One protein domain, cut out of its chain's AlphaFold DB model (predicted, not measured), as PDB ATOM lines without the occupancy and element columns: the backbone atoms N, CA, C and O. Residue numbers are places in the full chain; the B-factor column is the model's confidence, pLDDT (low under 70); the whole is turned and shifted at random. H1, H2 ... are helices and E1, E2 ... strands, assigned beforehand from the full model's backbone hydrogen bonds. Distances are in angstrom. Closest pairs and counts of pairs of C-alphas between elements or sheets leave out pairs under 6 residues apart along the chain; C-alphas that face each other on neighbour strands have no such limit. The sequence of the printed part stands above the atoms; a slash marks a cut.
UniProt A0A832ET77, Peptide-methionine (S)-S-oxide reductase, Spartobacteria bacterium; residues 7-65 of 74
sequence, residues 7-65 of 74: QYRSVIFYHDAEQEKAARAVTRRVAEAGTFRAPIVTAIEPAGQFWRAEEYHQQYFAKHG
ATOM      1  N   GLN A   7     -28.575  -0.408  10.709       96.06
ATOM      2  CA  GLN A   7     -29.223   0.876  10.439       96.06
ATOM      3  C   GLN A   7     -30.717   0.743  10.103       96.06
ATOM      4  O   GLN A   7     -31.446   1.724  10.188       96.06
ATOM      5  N   TYR A   8     -31.183  -0.467   9.774       96.81
ATOM      6  CA  TYR A   8     -32.586  -0.767   9.472       96.81
ATOM      7  C   TYR A   8     -33.274  -1.579  10.581       96.81
ATOM      8  O   TYR A   8     -34.360  -2.125  10.371       96.81
ATOM      9  N   ARG A   9     -32.647  -1.710  11.762       97.75
ATOM     10  CA  ARG A   9     -33.231  -2.462  12.882       97.75
ATOM     11  C   ARG A   9     -34.496  -1.778  13.408       97.75
ATOM     12  O   ARG A   9     -34.577  -0.554  13.461       97.75
ATOM     13  N   SER A  10     -35.459  -2.577  13.863       97.75
ATOM     14  CA  SER A  10     -36.653  -2.063  14.539       97.75
ATOM     15  C   SER A  10     -36.325  -1.702  15.988       97.75
ATOM     16  O   SER A  10     -35.825  -2.539  16.740       97.75
ATOM     17  N   VAL A  11     -36.618  -0.465  16.382       98.50
ATOM     18  CA  VAL A  11     -36.384   0.045  17.736       98.50
ATOM     19  C   VAL A  11     -37.402   1.130  18.080       98.50
ATOM     20  O   VAL A  11     -37.808   1.906  17.216       98.50
ATOM     21  N   ILE A  12     -37.807   1.176  19.347       98.56
ATOM     22  CA  ILE A  12     -38.537   2.283  19.966       98.56
ATOM     23  C   ILE A  12     -37.593   2.935  20.977       98.56
ATOM     24  O   ILE A  12     -37.153   2.279  21.924       98.56
ATOM     25  N   PHE A  13     -37.304   4.219  20.776       98.69
ATOM     26  CA  PHE A  13     -36.540   5.034  21.718       98.69
ATOM     27  C   PHE A  13     -37.494   5.810  22.631       98.69
ATOM     28  O   PHE A  13     -38.314   6.576  22.126       98.69
ATOM     29  N   TYR A  14     -37.412   5.611  23.948       98.75
ATOM     30  CA  TYR A  14     -38.292   6.274  24.920       98.75
ATOM     31  C   TYR A  14     -37.585   7.423  25.648       98.75
ATOM     32  O   TYR A  14     -36.409   7.326  25.988       98.75
ATOM     33  N   HIS A  15     -38.309   8.505  25.930       98.62
ATOM     34  CA  HIS A  15     -37.797   9.655  26.688       98.62
ATOM     35  C   HIS A  15     -38.139   9.606  28.182       98.62
ATOM     36  O   HIS A  15     -37.482  10.270  28.981       98.62
ATOM     37  N   ASP A  16     -39.153   8.828  28.562       98.69
ATOM     38  CA  ASP A  16     -39.641   8.723  29.933       98.69
ATOM     39  C   ASP A  16     -40.226   7.327  30.227       98.69
ATOM     40  O   ASP A  16     -40.381   6.482  29.339       98.69
ATOM     41  N   ALA A  17     -40.541   7.088  31.501       98.62
ATOM     42  CA  ALA A  17     -41.054   5.806  31.978       98.62
ATOM     43  C   ALA A  17     -42.467   5.481  31.460       98.62
ATOM     44  O   ALA A  17     -42.811   4.307  31.307       98.62
ATOM     45  N   GLU A  18     -43.292   6.491  31.171       98.69
ATOM     46  CA  GLU A  18     -44.639   6.272  30.639       98.69
ATOM     47  C   GLU A  18     -44.571   5.784  29.188       98.69
ATOM     48  O   GLU A  18     -45.249   4.819  28.823       98.69
ATOM     49  N   GLN A  19     -43.679   6.360  28.379       98.81
ATOM     50  CA  GLN A  19     -43.377   5.885  27.031       98.81
ATOM     51  C   GLN A  19     -42.807   4.467  27.046       98.81
ATOM     52  O   GLN A  19     -43.256   3.622  26.268       98.81
ATOM     53  N   GLU A  20     -41.864   4.169  27.946       98.75
ATOM     54  CA  GLU A  20     -41.318   2.816  28.083       98.75
ATOM     55  C   GLU A  20     -42.424   1.801  28.407       98.75
ATOM     56  O   GLU A  20     -42.552   0.756  27.756       98.75
ATOM     57  N   LYS A  21     -43.264   2.114  29.399       98.75
ATOM     58  CA  LYS A  21     -44.377   1.264  29.825       98.75
ATOM     59  C   LYS A  21     -45.374   1.036  28.692       98.75
ATOM     60  O   LYS A  21     -45.773  -0.110  28.466       98.75
ATOM     61  N   ALA A  22     -45.745   2.087  27.963       98.75
ATOM     62  CA  ALA A  22     -46.641   2.001  26.816       98.75
ATOM     63  C   ALA A  22     -46.044   1.144  25.685       98.75
ATOM     64  O   ALA A  22     -46.721   0.245  25.178       98.75
ATOM     65  N   ALA A  23     -44.765   1.345  25.349       98.56
ATOM     66  CA  ALA A  23     -44.052   0.568  24.336       98.56
ATOM     67  C   ALA A  23     -43.995  -0.926  24.695       98.56
ATOM     68  O   ALA A  23     -44.276  -1.793  23.867       98.56
ATOM     69  N   ARG A  24     -43.698  -1.256  25.958       98.44
ATOM     70  CA  ARG A  24     -43.694  -2.648  26.436       98.44
ATOM     71  C   ARG A  24     -45.094  -3.260  26.421       98.44
ATOM     72  O   ARG A  24     -45.243  -4.427  26.063       98.44
ATOM     73  N   ALA A  25     -46.115  -2.493  26.801       98.31
ATOM     74  CA  ALA A  25     -47.497  -2.959  26.812       98.31
ATOM     75  C   ALA A  25     -48.014  -3.271  25.402       98.31
ATOM     76  O   ALA A  25     -48.582  -4.344  25.194       98.31
ATOM     77  N   VAL A  26     -47.782  -2.386  24.426       97.19
ATOM     78  CA  VAL A  26     -48.231  -2.620  23.046       97.19
ATOM     79  C   VAL A  26     -47.475  -3.776  22.394       97.19
ATOM     80  O   VAL A  26     -48.106  -4.615  21.759       97.19
ATOM     81  N   THR A  27     -46.162  -3.897  22.621       96.81
ATOM     82  CA  THR A  27     -45.364  -5.017  22.098       96.81
ATOM     83  C   THR A  27     -45.879  -6.360  22.612       96.81
ATOM     84  O   THR A  27     -46.058  -7.280  21.815       96.81
ATOM     85  N   ARG A  28     -46.192  -6.470  23.915       96.69
ATOM     86  CA  ARG A  28     -46.813  -7.681  24.482       96.69
ATOM     87  C   ARG A  28     -48.173  -7.967  23.857       96.69
ATOM     88  O   ARG A  28     -48.372  -9.055  23.335       96.69
ATOM     89  N   ARG A  29     -49.061  -6.969  23.824       96.50
ATOM     90  CA  ARG A  29     -50.405  -7.109  23.246       96.50
ATOM     91  C   ARG A  29     -50.362  -7.591  21.793       96.50
ATOM     92  O   ARG A  29     -51.158  -8.436  21.404       96.50
ATOM     93  N   VAL A  30     -49.454  -7.046  20.984       95.25
ATOM     94  CA  VAL A  30     -49.301  -7.421  19.571       95.25
ATOM     95  C   VAL A  30     -48.720  -8.827  19.421       95.25
ATOM     96  O   VAL A  30     -49.165  -9.574  18.549       95.25
ATOM     97  N   ALA A  31     -47.755  -9.202  20.264       94.38
ATOM     98  CA  ALA A  31     -47.209 -10.556  20.277       94.38
ATOM     99  C   ALA A  31     -48.278 -11.594  20.666       94.38
ATOM    100  O   ALA A  31     -48.413 -12.612  19.993       94.38
ATOM    101  N   GLU A  32     -49.079 -11.305  21.695       95.88
ATOM    102  CA  GLU A  32     -50.185 -12.153  22.166       95.88
ATOM    103  C   GLU A  32     -51.317 -12.269  21.141       95.88
ATOM    104  O   GLU A  32     -51.900 -13.338  20.979       95.88
ATOM    105  N   ALA A  33     -51.610 -11.190  20.407       94.50
ATOM    106  CA  ALA A  33     -52.631 -11.191  19.362       94.50
ATOM    107  C   ALA A  33     -52.272 -12.080  18.156       94.50
ATOM    108  O   ALA A  33     -53.131 -12.328  17.312       94.50
ATOM    109  N   GLY A  34     -51.014 -12.520  18.025       90.69
ATOM    110  CA  GLY A  34     -50.579 -13.378  16.920       90.69
ATOM    111  C   GLY A  34     -50.695 -12.720  15.541       90.69
ATOM    112  O   GLY A  34     -50.694 -13.408  14.523       90.69
ATOM    113  N   THR A  35     -50.789 -11.384  15.479       89.81
ATOM    114  CA  THR A  35     -50.968 -10.625  14.227       89.81
ATOM    115  C   THR A  35     -49.809 -10.842  13.247       89.81
ATOM    116  O   THR A  35     -49.967 -10.743  12.028       89.81
ATOM    117  N   PHE A  36     -48.623 -11.156  13.769       91.38
ATOM    118  CA  PHE A  36     -47.425 -11.425  12.986       91.38
ATOM    119  C   PHE A  36     -47.036 -12.900  13.092       91.38
ATOM    120  O   PHE A  36     -46.987 -13.468  14.176       91.38
ATOM    121  N   ARG A  37     -46.699 -13.507  11.945       91.38
ATOM    122  CA  ARG A  37     -46.236 -14.907  11.866       91.38
ATOM    123  C   ARG A  37     -44.894 -15.147  12.563       91.38
ATOM    124  O   ARG A  37     -44.579 -16.282  12.887       91.38
ATOM    125  N   ALA A  38     -44.097 -14.096  12.725       93.88
ATOM    126  CA  ALA A  38     -42.791 -14.148  13.362       93.88
ATOM    127  C   ALA A  38     -42.815 -13.334  14.666       93.88
ATOM    128  O   ALA A  38     -43.590 -12.376  14.755       93.88
ATOM    129  N   PRO A  39     -41.958 -13.675  15.646       94.94
ATOM    130  CA  PRO A  39     -41.845 -12.920  16.887       94.94
ATOM    131  C   PRO A  39     -41.530 -11.442  16.646       94.94
ATOM    132  O   PRO A  39     -40.794 -11.086  15.723       94.94
ATOM    133  N   ILE A  40     -42.045 -10.582  17.524       96.12
ATOM    134  CA  ILE A  40     -41.667  -9.170  17.541       96.12
ATOM    135  C   ILE A  40     -40.261  -9.043  18.133       96.12
ATOM    136  O   ILE A  40     -40.029  -9.416  19.279       96.12
ATOM    137  N   VAL A  41     -39.334  -8.502  17.343       96.81
ATOM    138  CA  VAL A  41     -37.918  -8.302  17.713       96.81
ATOM    139  C   VAL A  41     -37.567  -6.831  17.967       96.81
ATOM    140  O   VAL A  41     -36.395  -6.477  18.059       96.81
ATOM    141  N   THR A  42     -38.571  -5.955  18.035       97.94
ATOM    142  CA  THR A  42     -38.391  -4.516  18.262       97.94
ATOM    143  C   THR A  42     -37.719  -4.259  19.610       97.94
ATOM    144  O   THR A  42     -38.258  -4.623  20.655       97.94
ATOM    145  N   ALA A  43     -36.556  -3.605  19.587       98.31
ATOM    146  CA  ALA A  43     -35.869  -3.178  20.801       98.31
ATOM    147  C   ALA A  43     -36.598  -1.999  21.468       98.31
ATOM    148  O   ALA A  43     -37.225  -1.184  20.790       98.31
ATOM    149  N   ILE A  44     -36.510  -1.901  22.796       98.62
ATOM    150  CA  ILE A  44     -37.055  -0.788  23.588       98.62
ATOM    151  C   ILE A  44     -35.900  -0.231  24.419       98.62
ATOM    152  O   ILE A  44     -35.463  -0.869  25.377       98.62
ATOM    153  N   GLU A  45     -35.392   0.929  24.016       98.62
ATOM    154  CA  GLU A  45     -34.145   1.522  24.515       98.62
ATOM    155  C   GLU A  45     -34.384   2.984  24.929       98.62
ATOM    156  O   GLU A  45     -35.248   3.644  24.346       98.62
ATOM    157  N   PRO A  46     -33.654   3.528  25.919       98.56
ATOM    158  CA  PRO A  46     -33.748   4.948  26.241       98.56
ATOM    159  C   PRO A  46     -33.265   5.791  25.054       98.56
ATOM    160  O   PRO A  46     -32.293   5.444  24.377       98.56
ATOM    161  N   ALA A  47     -33.936   6.910  24.796       98.50
ATOM    162  CA  ALA A  47     -33.547   7.850  23.759       98.50
ATOM    163  C   ALA A  47     -32.184   8.476  24.088       98.50
ATOM    164  O   ALA A  47     -31.998   9.095  25.135       98.50
ATOM    165  N   GLY A  48     -31.227   8.301  23.177       97.31
ATOM    166  CA  GLY A  48     -29.909   8.927  23.242       97.31
ATOM    167  C   GLY A  48     -29.816  10.191  22.385       97.31
ATOM    168  O   GLY A  48     -30.817  10.781  21.979       97.31
ATOM    169  N   GLN A  49     -28.583  10.583  22.063       98.19
ATOM    170  CA  GLN A  49     -28.325  11.652  21.101       98.19
ATOM    171  C   GLN A  49     -28.922  11.298  19.731       98.19
ATOM    172  O   GLN A  49     -28.594  10.265  19.148       98.19
ATOM    173  N   PHE A  50     -29.748  12.194  19.192       97.94
ATOM    174  CA  PHE A  50     -30.259  12.090  17.830       97.94
ATOM    175  C   PHE A  50     -29.437  12.981  16.898       97.94
ATOM    176  O   PHE A  50     -29.359  14.198  17.087       97.94
ATOM    177  N   TRP A  51     -28.815  12.375  15.891       98.12
ATOM    178  CA  TRP A  51     -28.082  13.089  14.849       98.12
ATOM    179  C   TRP A  51     -29.018  13.317  13.671       98.12
ATOM    180  O   TRP A  51     -29.415  12.375  12.988       98.12
ATOM    181  N   ARG A  52     -29.406  14.574  13.450       98.12
ATOM    182  CA  ARG A  52     -30.255  14.935  12.313       98.12
ATOM    183  C   ARG A  52     -29.531  14.584  11.008       98.12
ATOM    184  O   ARG A  52     -28.426  15.062  10.777       98.12
ATOM    185  N   ALA A  53     -30.190  13.795  10.160       98.00
ATOM    186  CA  ALA A  53     -29.703  13.486   8.819       98.00
ATOM    187  C   ALA A  53     -29.619  14.745   7.938       98.00
ATOM    188  O   ALA A  53     -30.342  15.725   8.156       98.00
ATOM    189  N   GLU A  54     -28.775  14.684   6.915       98.38
ATOM    190  CA  GLU A  54     -28.529  15.743   5.943       98.38
ATOM    191  C   GLU A  54     -29.823  16.250   5.290       98.38
ATOM    192  O   GLU A  54     -30.822  15.539   5.164       98.38
ATOM    193  N   GLU A  55     -29.817  17.502   4.830       98.06
ATOM    194  CA  GLU A  55     -31.036  18.171   4.358       98.06
ATOM    195  C   GLU A  55     -31.696  17.478   3.154       98.06
ATOM    196  O   GLU A  55     -32.922  17.475   3.015       98.06
ATOM    197  N   TYR A  56     -30.911  16.825   2.297       96.75
ATOM    198  CA  TYR A  56     -31.458  16.083   1.162       96.75
ATOM    199  C   TYR A  56     -32.228  14.815   1.588       96.75
ATOM    200  O   TYR A  56     -33.066  14.336   0.828       96.75
ATOM    201  N   HIS A  57     -32.016  14.298   2.805       97.19
ATOM    202  CA  HIS A  57     -32.798  13.190   3.364       97.19
ATOM    203  C   HIS A  57     -34.130  13.643   3.977       97.19
ATOM    204  O   HIS A  57     -35.068  12.851   4.093       97.19
ATOM    205  N   GLN A  58     -34.248  14.916   4.355       97.75
ATOM    206  CA  GLN A  58     -35.458  15.437   4.984       97.75
ATOM    207  C   GLN A  58     -36.602  15.498   3.973       97.75
ATOM    208  O   GLN A  58     -36.430  16.016   2.871       97.75
ATOM    209  N   GLN A  59     -37.780  14.985   4.346       95.62
ATOM    210  CA  GLN A  59     -38.971  14.944   3.484       95.62
ATOM    211  C   GLN A  59     -38.714  14.312   2.096       95.62
ATOM    212  O   GLN A  59     -39.362  14.674   1.116       95.62
ATOM    213  N   TYR A  60     -37.781  13.353   2.003       95.06
ATOM    214  CA  TYR A  60     -37.317  12.774   0.736       95.06
ATOM    215  C   TYR A  60     -38.459  12.323  -0.194       95.06
ATOM    216  O   TYR A  60     -38.491  12.685  -1.369       95.06
ATOM    217  N   PHE A  61     -39.449  11.587   0.327       93.94
ATOM    218  CA  PHE A  61     -40.578  11.118  -0.485       93.94
ATOM    219  C   PHE A  61     -41.474  12.254  -0.991       93.94
ATOM    220  O   PHE A  61     -41.909  12.202  -2.138       93.94
ATOM    221  N   ALA A  62     -41.700  13.300  -0.189       93.19
ATOM    222  CA  ALA A  62     -42.471  14.469  -0.614       93.19
ATOM    223  C   ALA A  62     -41.728  15.279  -1.692       93.19
ATOM    224  O   ALA A  62     -42.349  15.762  -2.632       93.19
ATOM    225  N   LYS A  63     -40.395  15.376  -1.588       95.19
ATOM    226  CA  LYS A  63     -39.536  16.073  -2.560       95.19
ATOM    227  C   LYS A  63     -39.423  15.333  -3.901       95.19
ATOM    228  O   LYS A  63     -39.274  15.979  -4.933       95.19
ATOM    229  N   HIS A  64     -39.473  13.997  -3.899       93.50
ATOM    230  CA  HIS A  64     -39.159  13.186  -5.086       93.50
ATOM    231  C   HIS A  64     -40.314  12.334  -5.633       93.50
ATOM    232  O   HIS A  64     -40.137  11.697  -6.670       93.50
ATOM    233  N   GLY A  65     -41.467  12.268  -4.959       89.94
ATOM    234  CA  GLY A  65     -42.633  11.505  -5.425       89.94
ATOM    235  C   GLY A  65     -42.382   9.999  -5.592       89.94
ATOM    236  O   GLY A  65     -43.029   9.351  -6.411       89.94
TER     237      GLY A  65
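Overview. This is residues 7 to 65 of the 74 residues of the protein "Peptide-methionine (S)-S-oxide reductase" of Spartobacteria bacterium (UniProt A0A832ET77). A long helix, H1, packs with residues 17 to 27 on a small two-stranded parallel sheet, E1 and E2, and a tail, residues 49 to 65, sticks out and holds the short helix H2. The 59 printed residues include, in order, E1, H1, E2 and H2; the class is mixed, with under half of the residues in named elements. The whole is only just loose, close to extended: radius of gyration of the C-alphas 15.2 A, spans 40 by 28 by 18 A.

Along the chain. E1 is residues 11 to 14, from C-alpha 11 at (-36.384, 0.045, 17.736). H1 is residues 17 to 32, 22.4 A long. E2 is residues 43 to 46. H2 is residues 60 to 64, ending at C-alpha 64 (-39.159, 13.186, -5.086).

Arrangement. E1, H1 and E2 form a strand-helix-strand unit, two parallel neighbour strands with a helix between them in the chain; its crossover is right-handed. N 12 and O 43 are within hydrogen-bond range at 2.8 A. The closest C-alphas of H1 and E2, Ala 23 and Ile 44, are 7.2 A apart. H2 is apart from E1 and H1. In H1 and H2 every O i to N i+4 pair is within hydrogen-bond range.

Size, cuts and confidence. The C-alphas of Glu 32 and Glu 55, the farthest apart, are 40.0 A apart. The printed part has no cut; the link from E2 to H2 is long. No printed residue is under 70 in pLDDT.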